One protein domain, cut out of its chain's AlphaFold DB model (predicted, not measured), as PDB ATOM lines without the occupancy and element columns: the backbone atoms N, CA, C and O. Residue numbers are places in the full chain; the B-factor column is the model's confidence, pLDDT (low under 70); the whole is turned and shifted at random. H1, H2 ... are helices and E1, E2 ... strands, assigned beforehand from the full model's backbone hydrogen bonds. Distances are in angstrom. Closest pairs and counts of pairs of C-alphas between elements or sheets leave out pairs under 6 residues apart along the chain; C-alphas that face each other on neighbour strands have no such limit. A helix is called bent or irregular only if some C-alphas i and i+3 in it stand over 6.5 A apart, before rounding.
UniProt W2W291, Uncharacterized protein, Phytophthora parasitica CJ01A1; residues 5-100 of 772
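Overview. This is residues 5 to 100 of the 772 residues of an uncharacterized protein of Phytophthora parasitica CJ01A1 (UniProt W2W291). A small, strongly twisted sheet of four strands with two short helices, H1 and H2, on it makes the body, and the hairpin E1 and E2 lies away from this body as an arm at one end of the longest axis. H2 packs by the edge strand E5, while the link from E3 to E4, residues 31 to 43, loops out at the other end of that axis. The printed part has 96 residues, with six named strands and two named helices in the order E1 E2 E3 E4 H1 E5 H2 E6; the mixed sheet runs E4 E3 E6 E5. The class is mixed, helices and strands, with 47 residues, under half, in named elements. The whole is loose, with a radius of gyration of the C-alphas of 15.8 A and spans of 52 by 29 by 21 A.

Arrangement. E1, residues 5 to 10, and E2, residues 17 to 21, form an antiparallel hairpin, with N 9 and O 18 2.8 A apart, within hydrogen-bond range. E3, residues 25 to 30, is apart from E2. E3 and E4, residues 44 to 47, form a hairpin, with N 26 and O 46 at 2.8 A. H1, residues 53 to 60, is on the sheet at a height of 7.2 A, and only just over none of its strands, with 2 of its C-alphas on E3. E4, H1 and E5, residues 64 to 68, form a split strand-helix-strand unit, two strands running the same way with others between them, here E3 and E6, residues 94 to 99; its crossover is right-handed. The closest C-alphas of H1 and E5 are those of Asn 57 and Ala 64, 6.2 A apart. H2, residues 77 to 83, is on the sheet too; its C-alpha 77 is 6.2 A from C-alpha 66 of E5, the closest pair. H1 and H2 are close but not clearly touching, about perpendicular at 88 degrees. E6 is parallel to E3, with N 95 and O 27 at 2.9 A, and antiparallel to E5, with N 68 and O 96 at 2.9 A. In H1 every O i to N i+4 pair is within hydrogen-bond range; in H2 1 of 3 is, beside 2 of 4 O i to N i+3 pairs.

Along the chain. E1 begins at C-alpha 5, (107.789, 143.395, 179.258), and spans 14.2 A; E2 spans 12.4 A. E3 and E6 each span 16.3 A, E5 11.0 A, H1 10.4 A and E4 10.0 A. H2 spans 9.8 A and is irregular, with C-alphas 78 and 81 7.4 A apart. E6 ends at C-alpha 99, (128.176, 137.890, 152.535).

Size, cuts and confidence. The C-alphas farthest apart, those of Gly 15 and Asn 34, are 53.4 A apart. The printed part has no cut, and the link from E3 to E4 is long, with 13 residues. Mean pLDDT of the printed part is 72.2; residues 5 to 24, 78, 86 to 92 and 100 are under 70.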
ATOM      1  N   THR A   5     106.968 144.202 178.330       49.66
ATOM      2  CA  THR A   5     107.789 143.395 179.258       49.66
ATOM      3  C   THR A   5     107.164 143.241 180.650       49.66
ATOM      4  O   THR A   5     107.626 142.420 181.437       49.66
ATOM      5  N   GLY A   6     106.130 144.031 180.970       49.53
ATOM      6  CA  GLY A   6     105.491 144.076 182.292       49.53
ATOM      7  C   GLY A   6     106.271 144.864 183.355       49.53
ATOM      8  O   GLY A   6     105.827 144.952 184.497       49.53
ATOM      9  N   ARG A   7     107.422 145.459 183.008       49.22
ATOM     10  CA  ARG A   7     108.217 146.294 183.918       49.22
ATOM     11  C   ARG A   7     107.759 147.751 183.820       49.22
ATOM     12  O   ARG A   7     107.721 148.299 182.727       49.22
ATOM     13  N   LEU A   8     107.385 148.382 184.932       55.97
ATOM     14  CA  LEU A   8     106.956 149.788 184.950       55.97
ATOM     15  C   LEU A   8     108.178 150.711 185.072       55.97
ATOM     16  O   LEU A   8     108.958 150.579 186.015       55.97
ATOM     17  N   ILE A   9     108.333 151.644 184.135       59.78
ATOM     18  CA  ILE A   9     109.375 152.676 184.129       59.78
ATOM     19  C   ILE A   9     108.702 154.048 184.135       59.78
ATOM     20  O   ILE A   9     107.664 154.252 183.510       59.78
ATOM     21  N   VAL A  10     109.285 155.012 184.842       56.75
ATOM     22  CA  VAL A  10     108.821 156.401 184.804       56.75
ATOM     23  C   VAL A  10     109.243 157.032 183.477       56.75
ATOM     24  O   VAL A  10     110.434 157.146 183.193       56.75
ATOM     25  N   ASP A  11     108.271 157.444 182.663       46.34
ATOM     26  CA  ASP A  11     108.516 158.147 181.405       46.34
ATOM     27  C   ASP A  11     109.171 159.515 181.695       46.34
ATOM     28  O   ASP A  11     108.549 160.370 182.334       46.34
ATOM     29  N   PRO A  12     110.411 159.762 181.236       45.53
ATOM     30  CA  PRO A  12     111.175 160.956 181.595       45.53
ATOM     31  C   PRO A  12     110.582 162.263 181.046       45.53
ATOM     32  O   PRO A  12     110.968 163.334 181.507       45.53
ATOM     33  N   ARG A  13     109.653 162.209 180.077       49.94
ATOM     34  CA  ARG A  13     108.962 163.406 179.561       49.94
ATOM     35  C   ARG A  13     107.648 163.705 180.272       49.94
ATOM     36  O   ARG A  13     107.280 164.870 180.374       49.94
ATOM     37  N   SER A  14     106.930 162.677 180.722       60.06
ATOM     38  CA  SER A  14     105.582 162.829 181.287       60.06
ATOM     39  C   SER A  14     105.500 162.573 182.794       60.06
ATOM     40  O   SER A  14     104.483 162.895 183.406       60.06
ATOM     41  N   GLY A  15     106.546 162.002 183.400       57.03
ATOM     42  CA  GLY A  15     106.607 161.657 184.822       57.03
ATOM     43  C   GLY A  15     105.662 160.524 185.240       57.03
ATOM     44  O   GLY A  15     105.534 160.245 186.430       57.03
ATOM     45  N   LYS A  16     104.976 159.874 184.290       58.41
ATOM     46  CA  LYS A  16     104.015 158.795 184.560       58.41
ATOM     47  C   LYS A  16     104.692 157.428 184.485       58.41
ATOM     48  O   LYS A  16     105.606 157.228 183.692       58.41
ATOM     49  N   MET A  17     104.220 156.482 185.297       46.03
ATOM     50  CA  MET A  17     104.610 155.070 185.210       46.03
ATOM     51  C   MET A  17     104.043 154.467 183.918       46.03
ATOM     52  O   MET A  17     102.824 154.400 183.754       46.03
ATOM     53  N   VAL A  18     104.918 154.049 183.007       55.94
ATOM     54  CA  VAL A  18     104.580 153.419 181.726       55.94
ATOM     55  C   VAL A  18     105.284 152.065 181.641       55.94
ATOM     56  O   VAL A  18     106.410 151.910 182.104       55.94
ATOM     57  N   GLU A  19     104.621 151.056 181.081       49.44
ATOM     58  CA  GLU A  19     105.221 149.734 180.872       49.44
ATOM     59  C   GLU A  19     106.345 149.796 179.820       49.44
ATOM     60  O   GLU A  19     106.174 150.366 178.742       49.44
ATOM     61  N   GLU A  20     107.492 149.187 180.126       50.31
ATOM     62  CA  GLU A  20     108.647 149.050 179.241       50.31
ATOM     63  C   GLU A  20     108.279 148.172 178.040       50.31
ATOM     64  O   GLU A  20     107.925 146.992 178.168       50.31
ATOM     65  N   TYR A  21     108.354 148.761 176.852       54.97
ATOM     66  CA  TYR A  21     108.176 148.065 175.587       54.97
ATOM     67  C   TYR A  21     109.447 147.270 175.263       54.97
ATOM     68  O   TYR A  21     110.537 147.835 175.218       54.97
ATOM     69  N   LYS A  22     109.318 145.958 175.041       57.69
ATOM     70  CA  LYS A  22     110.413 145.090 174.595       57.69
ATOM     71  C   LYS A  22     110.801 145.531 173.190       57.69
ATOM     72  O   LYS A  22     109.931 145.594 172.320       57.69
ATOM     73  N   GLU A  23     112.074 145.853 172.978       60.50
ATOM     74  CA  GLU A  23     112.554 146.179 171.638       60.50
ATOM     75  C   GLU A  23     112.254 145.023 170.682       60.50
ATOM     76  O   GLU A  23     112.450 143.848 171.004       60.50
ATOM     77  N   ASP A  24     111.744 145.381 169.508       67.62
ATOM     78  CA  ASP A  24     111.451 144.458 168.425       67.62
ATOM     79  C   ASP A  24     112.735 143.690 168.046       67.62
ATOM     80  O   ASP A  24     113.732 144.297 167.645       67.62
ATOM     81  N   GLN A  25     112.719 142.363 168.202       73.56
ATOM     82  CA  GLN A  25     113.836 141.479 167.856       73.56
ATOM     83  C   GLN A  25     113.607 140.834 166.488       73.56
ATOM     84  O   GLN A  25     112.532 140.303 166.210       73.56
ATOM     85  N   MET A  26     114.636 140.863 165.647       81.06
ATOM     86  CA  MET A  26     114.637 140.316 164.293       81.06
ATOM     87  C   MET A  26     115.439 139.018 164.268       81.06
ATOM     88  O   MET A  26     116.548 138.970 164.802       81.06
ATOM     89  N   ALA A  27     114.883 137.966 163.664       83.38
ATOM     90  CA  ALA A  27     115.586 136.703 163.469       83.38
ATOM     91  C   ALA A  27     116.489 136.802 162.234       83.38
ATOM     92  O   ALA A  27     115.999 137.041 161.130       83.38
ATOM     93  N   VAL A  28     117.795 136.615 162.418       86.06
ATOM     94  CA  VAL A  28     118.796 136.750 161.354       86.06
ATOM     95  C   VAL A  28     119.735 135.550 161.345       86.06
ATOM     96  O   VAL A  28     120.157 135.089 162.407       86.06
ATOM     97  N   ALA A  29     120.078 135.049 160.164       87.06
ATOM     98  CA  ALA A  29     121.079 134.002 159.980       87.06
ATOM     99  C   ALA A  29     122.057 134.366 158.856       87.06
ATOM    100  O   ALA A  29     121.722 135.154 157.974       87.06
ATOM    101  N   LEU A  30     123.256 133.788 158.891       86.69
ATOM    102  CA  LEU A  30     124.228 133.877 157.803       86.69
ATOM    103  C   LEU A  30     123.850 132.888 156.695       86.69
ATOM    104  O   LEU A  30     123.476 131.761 157.008       86.69
ATOM    105  N   PHE A  31     123.941 133.300 155.432       87.00
ATOM    106  CA  PHE A  31     123.748 132.428 154.275       87.00
ATOM    107  C   PHE A  31     124.814 131.331 154.242       87.00
ATOM    108  O   PHE A  31     126.004 131.625 154.320       87.00
ATOM    109  N   ASP A  32     124.381 130.086 154.067       82.00
ATOM    110  CA  ASP A  32     125.253 128.927 153.898       82.00
ATOM    111  C   ASP A  32     124.814 128.187 152.623       82.00
ATOM    112  O   ASP A  32     123.650 127.779 152.532       82.00
ATOM    113  N   PRO A  33     125.699 128.023 151.619       80.62
ATOM    114  CA  PRO A  33     125.355 127.357 150.365       80.62
ATOM    115  C   PRO A  33     124.950 125.886 150.547       80.62
ATOM    116  O   PRO A  33     124.246 125.346 149.694       80.62
ATOM    117  N   ASN A  34     125.344 125.245 151.651       81.94
ATOM    118  CA  ASN A  34     125.004 123.853 151.945       81.94
ATOM    119  C   ASN A  34     123.594 123.697 152.539       81.94
ATOM    120  O   ASN A  34     123.061 122.586 152.598       81.94
ATOM    121  N   ILE A  35     122.966 124.798 152.966       82.69
ATOM    122  CA  ILE A  35     121.648 124.792 153.597       82.69
ATOM    123  C   ILE A  35     120.572 125.175 152.578       82.69
ATOM    124  O   ILE A  35     120.433 126.329 152.170       82.69
ATOM    125  N   THR A  36     119.748 124.196 152.202       71.69
ATOM    126  CA  THR A  36     118.657 124.372 151.223       71.69
ATOM    127  C   THR A  36     117.300 124.687 151.852       71.69
ATOM    128  O   THR A  36     116.442 125.250 151.170       71.69
ATOM    129  N   LYS A  37     117.078 124.359 153.134       76.81
ATOM    130  CA  LYS A  37     115.813 124.636 153.835       76.81
ATOM    131  C   LYS A  37     115.978 125.744 154.885       76.81
ATOM    132  O   LYS A  37     116.934 125.706 155.652       76.81
ATOM    133  N   PRO A  38     115.020 126.686 155.003       70.69
ATOM    134  CA  PRO A  38     115.075 127.765 155.996       70.69
ATOM    135  C   PRO A  38     115.123 127.287 157.455       70.69
ATOM    136  O   PRO A  38     115.634 127.995 158.316       70.69
ATOM    137  N   GLU A  39     114.577 126.103 157.748       77.69
ATOM    138  CA  GLU A  39     114.474 125.545 159.107       77.69
ATOM    139  C   GLU A  39     115.819 125.081 159.682       77.69
ATOM    140  O   GLU A  39     115.974 125.025 160.901       77.69
ATOM    141  N   ASP A  40     116.788 124.803 158.810       81.56
ATOM    142  CA  ASP A  40     118.111 124.302 159.183       81.56
ATOM    143  C   ASP A  40     119.085 125.445 159.541       81.56
ATOM    144  O   ASP A  40     120.175 125.210 160.072       81.56
ATOM    145  N   TYR A  41     118.690 126.703 159.304       82.69
ATOM    146  CA  TYR A  41     119.477 127.877 159.672       82.69
ATOM    147  C   TYR A  41     119.463 128.127 161.186       82.69
ATOM    148  O   TYR A  41     118.425 128.141 161.853       82.69
ATOM    149  N   LYS A  42     120.641 128.433 161.743       83.56
ATOM    150  CA  LYS A  42     120.788 128.869 163.138       83.56
ATOM    151  C   LYS A  42     120.528 130.372 163.259       83.56
ATOM    152  O   LYS A  42     121.444 131.181 163.124       83.56
ATOM    153  N   PHE A  43     119.280 130.745 163.538       83.44
ATOM    154  CA  PHE A  43     118.891 132.147 163.716       83.44
ATOM    155  C   PHE A  43     119.389 132.739 165.043       83.44
ATOM    156  O   PHE A  43     119.217 132.151 166.112       83.44
ATOM    157  N   ARG A  44     119.949 133.949 164.976       85.00
ATOM    158  CA  ARG A  44     120.208 134.823 166.128       85.00
ATOM    159  C   ARG A  44     119.200 135.969 166.136       85.00
ATOM    160  O   ARG A  44     118.813 136.468 165.083       85.00
ATOM    161  N   PHE A  45     118.784 136.386 167.327       82.69
ATOM    162  CA  PHE A  45     117.821 137.470 167.505       82.69
ATOM    163  C   PHE A  45     118.551 138.775 167.807       82.69
ATOM    164  O   PHE A  45     119.204 138.886 168.844       82.69
ATOM    165  N   VAL A  46     118.432 139.751 166.909       81.81
ATOM    166  CA  VAL A  46     119.078 141.064 167.028       81.81
ATOM    167  C   VAL A  46     117.999 142.122 167.274       81.81
ATOM    168  O   VAL A  46     117.009 142.145 166.537       81.81
ATOM    169  N   PRO A  47     118.119 142.979 168.304       80.25
ATOM    170  CA  PRO A  47     117.163 144.058 168.514       80.25
ATOM    171  C   PRO A  47     117.291 145.112 167.410       80.25
ATOM    172  O   PRO A  47     118.380 145.373 166.899       80.25
ATOM    173  N   ARG A  48     116.183 145.773 167.062       73.88
ATOM    174  CA  ARG A  48     116.156 146.792 165.999       73.88
ATOM    175  C   ARG A  48     117.163 147.934 166.216       73.88
ATOM    176  O   ARG A  48     117.692 148.470 165.249       73.88
ATOM    177  N   SER A  49     117.462 148.291 167.465       72.81
ATOM    178  CA  SER A  49     118.463 149.310 167.833       72.81
ATOM    179  C   SER A  49     119.914 148.898 167.518       72.81
ATOM    180  O   SER A  49     120.826 149.732 167.443       72.81
ATOM    181  N   GLU A  50     120.150 147.599 167.331       75.00
ATOM    182  CA  GLU A  50     121.443 147.007 166.997       75.00
ATOM    183  C   GLU A  50     121.539 146.563 165.539       75.00
ATOM    184  O   GLU A  50     122.576 146.056 165.121       75.00
ATOM    185  N   PHE A  51     120.496 146.811 164.748       74.38
ATOM    186  CA  PHE A  51     120.402 146.403 163.354       74.38
ATOM    187  C   PHE A  51     121.138 147.371 162.412       74.38
ATOM    188  O   PHE A  51     120.571 147.930 161.476       74.38
ATOM    189  N   THR A  52     122.419 147.606 162.692       74.25
ATOM    190  CA  THR A  52     123.326 148.381 161.837       74.25
ATOM    191  C   THR A  52     124.390 147.468 161.246       74.25
ATOM    192  O   THR A  52     124.761 146.467 161.864       74.25
ATOM    193  N   VAL A  53     124.916 147.811 160.067       73.50
ATOM    194  CA  VAL A  53     125.938 147.003 159.379       73.50
ATOM    195  C   VAL A  53     127.143 146.692 160.277       73.50
ATOM    196  O   VAL A  53     127.498 145.521 160.376       73.50
ATOM    197  N   PRO A  54     127.737 147.653 161.018       71.62
ATOM    198  CA  PRO A  54     128.906 147.382 161.848       71.62
ATOM    199  C   PRO A  54     128.602 146.411 162.987       71.62
ATOM    200  O   PRO A  54     129.440 145.584 163.332       71.62
ATOM    201  N   LYS A  55     127.402 146.499 163.576       78.38
ATOM    202  CA  LYS A  55     126.982 145.599 164.654       78.38
ATOM    203  C   LYS A  55     126.672 144.207 164.116       78.38
ATOM    204  O   LYS A  55     127.076 143.236 164.738       78.38
ATOM    205  N   ILE A  56     126.023 144.100 162.958       81.00
ATOM    206  CA  ILE A  56     125.745 142.817 162.303       81.00
ATOM    207  C   ILE A  56     127.051 142.137 161.875       81.00
ATOM    208  O   ILE A  56     127.265 140.981 162.233       81.00
ATOM    209  N   ASN A  57     127.960 142.864 161.226       77.62
ATOM    210  CA  ASN A  57     129.282 142.357 160.862       77.62
ATOM    211  C   ASN A  57     130.081 141.919 162.101       77.62
ATOM    212  O   ASN A  57     130.714 140.870 162.077       77.62
ATOM    213  N   ALA A  58     130.011 142.663 163.211       76.75
ATOM    214  CA  ALA A  58     130.661 142.275 164.467       76.75
ATOM    215  C   ALA A  58     130.002 141.063 165.150       76.75
ATOM    216  O   ALA A  58     130.689 140.270 165.784       76.75
ATOM    217  N   LEU A  59     128.679 140.919 165.048       81.62
ATOM    218  CA  LEU A  59     127.935 139.810 165.650       81.62
ATOM    219  C   LEU A  59     128.142 138.498 164.892       81.62
ATOM    220  O   LEU A  59     128.222 137.444 165.520       81.62
ATOM    221  N   PHE A  60     128.169 138.551 163.562       79.75
ATOM    222  CA  PHE A  60     128.258 137.379 162.690       79.75
ATOM    223  C   PHE A  60     129.659 137.149 162.111       79.75
ATOM    224  O   PHE A  60     129.838 136.174 161.394       79.75
ATOM    225  N   GLU A  61     130.628 138.011 162.436       78.56
ATOM    226  CA  GLU A  61     132.005 137.975 161.914       78.56
ATOM    227  C   GLU A  61     132.062 137.960 160.376       78.56
ATOM    228  O   GLU A  61     132.937 137.346 159.773       78.56
ATOM    229  N   CYS A  62     131.127 138.667 159.737       74.44
ATOM    230  CA  CYS A  62     130.929 138.647 158.292       74.44
ATOM    231  C   CYS A  62     131.026 140.038 157.651       74.44
ATOM    232  O   CYS A  62     131.012 141.062 158.335       74.44
ATOM    233  N   ASN A  63     131.100 140.084 156.315       72.56
ATOM    234  CA  ASN A  63     130.956 141.315 155.532       72.56
ATOM    235  C   ASN A  63     129.594 141.314 154.827       72.56
ATOM    236  O   ASN A  63     129.475 140.878 153.682       72.56
ATOM    237  N   ALA A  64     128.543 141.728 155.527       76.12
ATOM    238  CA  ALA A  64     127.177 141.610 155.036       76.12
ATOM    239  C   ALA A  64     126.915 142.500 153.800       76.12
ATOM    240  O   ALA A  64     126.927 143.724 153.888       76.12
ATOM    241  N   ALA A  65     126.625 141.890 152.645       75.38
ATOM    242  CA  ALA A  65     126.334 142.607 151.398       75.38
ATOM    243  C   ALA A  65     124.881 143.074 151.322       75.38
ATOM    244  O   ALA A  65     124.587 144.207 150.942       75.38
ATOM    245  N   LEU A  66     123.974 142.144 151.608       82.44
ATOM    246  CA  LEU A  66     122.539 142.301 151.458       82.44
ATOM    247  C   LEU A  66     121.820 141.345 152.401       82.44
ATOM    248  O   LEU A  66     122.355 140.304 152.787       82.44
ATOM    249  N   LEU A  67     120.589 141.703 152.737       85.94
ATOM    250  CA  LEU A  67     119.661 140.806 153.400       85.94
ATOM    251  C   LEU A  67     118.664 140.286 152.385       85.94
ATOM    252  O   LEU A  67     118.242 141.018 151.488       85.94
ATOM    253  N   LYS A  68     118.251 139.039 152.562       84.69
ATOM    254  CA  LYS A  68     117.057 138.519 151.918       84.69
ATOM    255  C   LYS A  68     115.975 138.261 152.938       84.69
ATOM    256  O   LYS A  68     116.245 137.700 154.000       84.69
ATOM    257  N   ASP A  69     114.770 138.705 152.614       84.75
ATOM    258  CA  ASP A  69     113.576 138.385 153.387       84.75
ATOM    259  C   ASP A  69     113.089 136.947 153.074       84.75
ATOM    260  O   ASP A  69     113.638 136.280 152.186       84.75
ATOM    261  N   PRO A  70     112.047 136.442 153.763       80.50
ATOM    262  CA  PRO A  70     111.502 135.103 153.518       80.50
ATOM    263  C   PRO A  70     110.927 134.911 152.106       80.50
ATOM    264  O   PRO A  70     110.704 133.779 151.679       80.50
ATOM    265  N   PHE A  71     110.678 136.007 151.384       81.38
ATOM    266  CA  PHE A  71     110.162 136.032 150.018       81.38
ATOM    267  C   PHE A  71     111.277 136.203 148.977       81.38
ATOM    268  O   PHE A  71     110.986 136.354 147.791       81.38
ATOM    269  N   ASN A  72     112.546 136.129 149.403       78.75
ATOM    270  CA  ASN A  72     113.735 136.265 148.562       78.75
ATOM    271  C   ASN A  72     113.911 137.682 147.969       78.75
ATOM    272  O   ASN A  72     114.677 137.858 147.019       78.75
ATOM    273  N   ASN A  73     113.241 138.698 148.530       83.44
ATOM    274  CA  ASN A  73     113.456 140.098 148.173       83.44
ATOM    275  C   ASN A  73     114.786 140.584 148.747       83.44
ATOM    276  O   ASN A  73     115.114 140.324 149.905       83.44
ATOM    277  N   VAL A  74     115.540 141.319 147.932       83.50
ATOM    278  CA  VAL A  74     116.853 141.855 148.303       83.50
ATOM    279  C   VAL A  74     116.687 143.197 149.004       83.50
ATOM    280  O   VAL A  74     116.178 144.149 148.415       83.50
ATOM    281  N   ILE A  75     117.177 143.282 150.237       80.88
ATOM    282  CA  ILE A  75     117.209 144.502 151.039       80.88
ATOM    283  C   ILE A  75     118.664 144.950 151.192       80.88
ATOM    284  O   ILE A  75     119.503 144.269 151.795       80.88
ATOM    285  N   TRP A  76     118.962 146.126 150.647       77.75
ATOM    286  CA  TRP A  76     120.289 146.733 150.718       77.75
ATOM    287  C   TRP A  76     120.541 147.378 152.088       77.75
ATOM    288  O   TRP A  76     119.590 147.872 152.690       77.75
ATOM    289  N   PRO A  77     121.801 147.450 152.560       73.38
ATOM    290  CA  PRO A  77     122.168 148.028 153.858       73.38
ATOM    291  C   PRO A  77     121.514 149.369 154.206       73.38
ATOM    292  O   PRO A  77     120.979 149.533 155.300       73.38
ATOM    293  N   LYS A  78     121.467 150.295 153.241       68.62
ATOM    294  CA  LYS A  78     120.819 151.613 153.373       68.62
ATOM    295  C   LYS A  78     119.339 151.544 153.775       68.62
ATOM    296  O   LYS A  78     118.813 152.454 154.409       68.62
ATOM    297  N   ASP A  79     118.675 150.455 153.406       76.06
ATOM    298  CA  ASP A  79     117.251 150.233 153.596       76.06
ATOM    299  C   ASP A  79     116.964 149.316 154.796       76.06
ATOM    300  O   ASP A  79     115.807 149.030 155.095       76.06
ATOM    301  N   TRP A  80     117.987 148.850 155.524       77.75
ATOM    302  CA  TRP A  80     117.788 147.914 156.632       77.75
ATOM    303  C   TRP A  80     116.921 148.509 157.744       77.75
ATOM    304  O   TRP A  80     115.978 147.882 158.215       77.75
ATOM    305  N   MET A  81     117.165 149.763 158.120       70.06
ATOM    306  CA  MET A  81     116.393 150.419 159.181       70.06
ATOM    307  C   MET A  81     114.941 150.723 158.785       70.06
ATOM    308  O   MET A  81     114.084 150.859 159.668       70.06
ATOM    309  N   THR A  82     114.649 150.829 157.485       73.81
ATOM    310  CA  THR A  82     113.331 151.207 156.955       73.81
ATOM    311  C   THR A  82     112.499 149.996 156.535       73.81
ATOM    312  O   THR A  82     111.315 149.944 156.859       73.81
ATOM    313  N   GLN A  83     113.105 149.019 155.858       75.12
ATOM    314  CA  GLN A  83     112.417 147.880 155.240       75.12
ATOM    315  C   GLN A  83     112.419 146.610 156.098       75.12
ATOM    316  O   GLN A  83     111.609 145.714 155.858       75.12
ATOM    317  N   VAL A  84     113.288 146.508 157.109       75.50
ATOM    318  CA  VAL A  84     113.312 145.337 157.994       75.50
ATOM    319  C   VAL A  84     112.209 145.504 159.043       75.50
ATOM    320  O   VAL A  84     112.110 146.510 159.757       75.50
ATOM    321  N   LEU A  85     111.319 144.519 159.093       71.12
ATOM    322  CA  LEU A  85     110.104 144.500 159.885       71.12
ATOM    323  C   LEU A  85     110.233 143.476 161.019       71.12
ATOM    324  O   LEU A  85     110.833 142.415 160.841       71.12
ATOM    325  N   PRO A  86     109.675 143.778 162.201       66.00
ATOM    326  CA  PRO A  86     109.522 142.779 163.246       66.00
ATOM    327  C   PRO A  86     108.538 141.683 162.815       66.00
ATOM    328  O   PRO A  86     107.629 141.955 162.023       66.00
ATOM    329  N   PRO A  87     108.649 140.468 163.376       62.69
ATOM    330  CA  PRO A  87     107.662 139.425 163.144       62.69
ATOM    331  C   PRO A  87     106.276 139.885 163.625       62.69
ATOM    332  O   PRO A  87     106.083 140.207 164.798       62.69
ATOM    333  N   ASN A  88     105.304 139.925 162.711       54.78
ATOM    334  CA  ASN A  88     103.906 140.228 163.014       54.78
ATOM    335  C   ASN A  88     103.109 138.913 163.086       54.78
ATOM    336  O   ASN A  88     102.850 138.293 162.061       54.78
ATOM    337  N   GLY A  89     102.673 138.505 164.281       58.06
ATOM    338  CA  GLY A  89     101.788 137.342 164.456       58.06
ATOM    339  C   GLY A  89     102.512 135.990 164.543       58.06
ATOM    340  O   GLY A  89     103.574 135.894 165.151       58.06
ATOM    341  N   THR A  90     101.894 134.927 164.008       52.78
ATOM    342  CA  THR A  90     102.390 133.533 164.056       52.78
ATOM    343  C   THR A  90     103.436 133.202 162.990       52.78
ATOM    344  O   THR A  90     104.059 132.141 163.067       52.78
ATOM    345  N   ASP A  91     103.642 134.088 162.014       56.06
ATOM    346  CA  ASP A  91     104.594 133.877 160.926       56.06
ATOM    347  C   ASP A  91     106.018 134.210 161.384       56.06
ATOM    348  O   ASP A  91     106.309 135.298 161.891       56.06
ATOM    349  N   ARG A  92     106.931 133.248 161.210       59.03
ATOM    350  CA  ARG A  92     108.354 133.421 161.520       59.03
ATOM    351  C   ARG A  92     108.992 134.298 160.445       59.03
ATOM    352  O   ARG A  92     109.482 133.793 159.443       59.03
ATOM    353  N   TRP A  93     108.978 135.612 160.649       72.25
ATOM    354  CA  TRP A  93     109.732 136.543 159.810       72.25
ATOM    355  C   TRP A  93     111.230 136.390 160.100       72.25
ATOM    356  O   TRP A  93     111.655 136.557 161.245       72.25
ATOM    357  N   TYR A  94     112.019 136.050 159.082       82.88
ATOM    358  CA  TYR A  94     113.464 135.852 159.193       82.88
ATOM    359  C   TYR A  94     114.216 136.574 158.079       82.88
ATOM    360  O   TYR A  94     113.655 136.872 157.028       82.88
ATOM    361  N   TYR A  95     115.497 136.839 158.312       86.12
ATOM    362  CA  TYR A  95     116.377 137.481 157.347       86.12
ATOM    363  C   TYR A  95     117.662 136.678 157.173       86.12
ATOM    364  O   TYR A  95     118.264 136.237 158.152       86.12
ATOM    365  N   ILE A  96     118.086 136.491 155.926       85.56
ATOM    366  CA  ILE A  96     119.329 135.793 155.589       85.56
ATOM    367  C   ILE A  96     120.356 136.822 155.117       85.56
ATOM    368  O   ILE A  96     120.125 137.534 154.138       85.56
ATOM    369  N   ILE A  97     121.484 136.901 155.818       86.25
ATOM    370  CA  ILE A  97     122.637 137.725 155.457       86.25
ATOM    371  C   ILE A  97     123.414 137.010 154.366       86.25
ATOM    372  O   ILE A  97     123.986 135.952 154.606       86.25
ATOM    373  N   HIS A  98     123.492 137.618 153.190       81.81
ATOM    374  CA  HIS A  98     124.453 137.203 152.181       81.81
ATOM    375  C   HIS A  98     125.743 137.994 152.352       81.81
ATOM    376  O   HIS A  98     125.730 139.229 152.359       81.81
ATOM    377  N   GLU A  99     126.855 137.281 152.469       76.31
ATOM    378  CA  GLU A  99     128.176 137.890 152.535       76.31
ATOM    379  C   GLU A  99     128.608 138.439 151.180       76.31
ATOM    380  O   GLU A  99     128.322 137.873 150.118       76.31
ATOM    381  N   ARG A 100     129.338 139.553 151.215       68.44
ATOM    382  CA  ARG A 100     130.055 140.051 150.052       68.44
ATOM    383  C   ARG A 100     131.377 139.307 149.977       68.44
ATOM    384  O   ARG A 100     132.315 139.644 150.693       68.44
TER     385      ARG A 100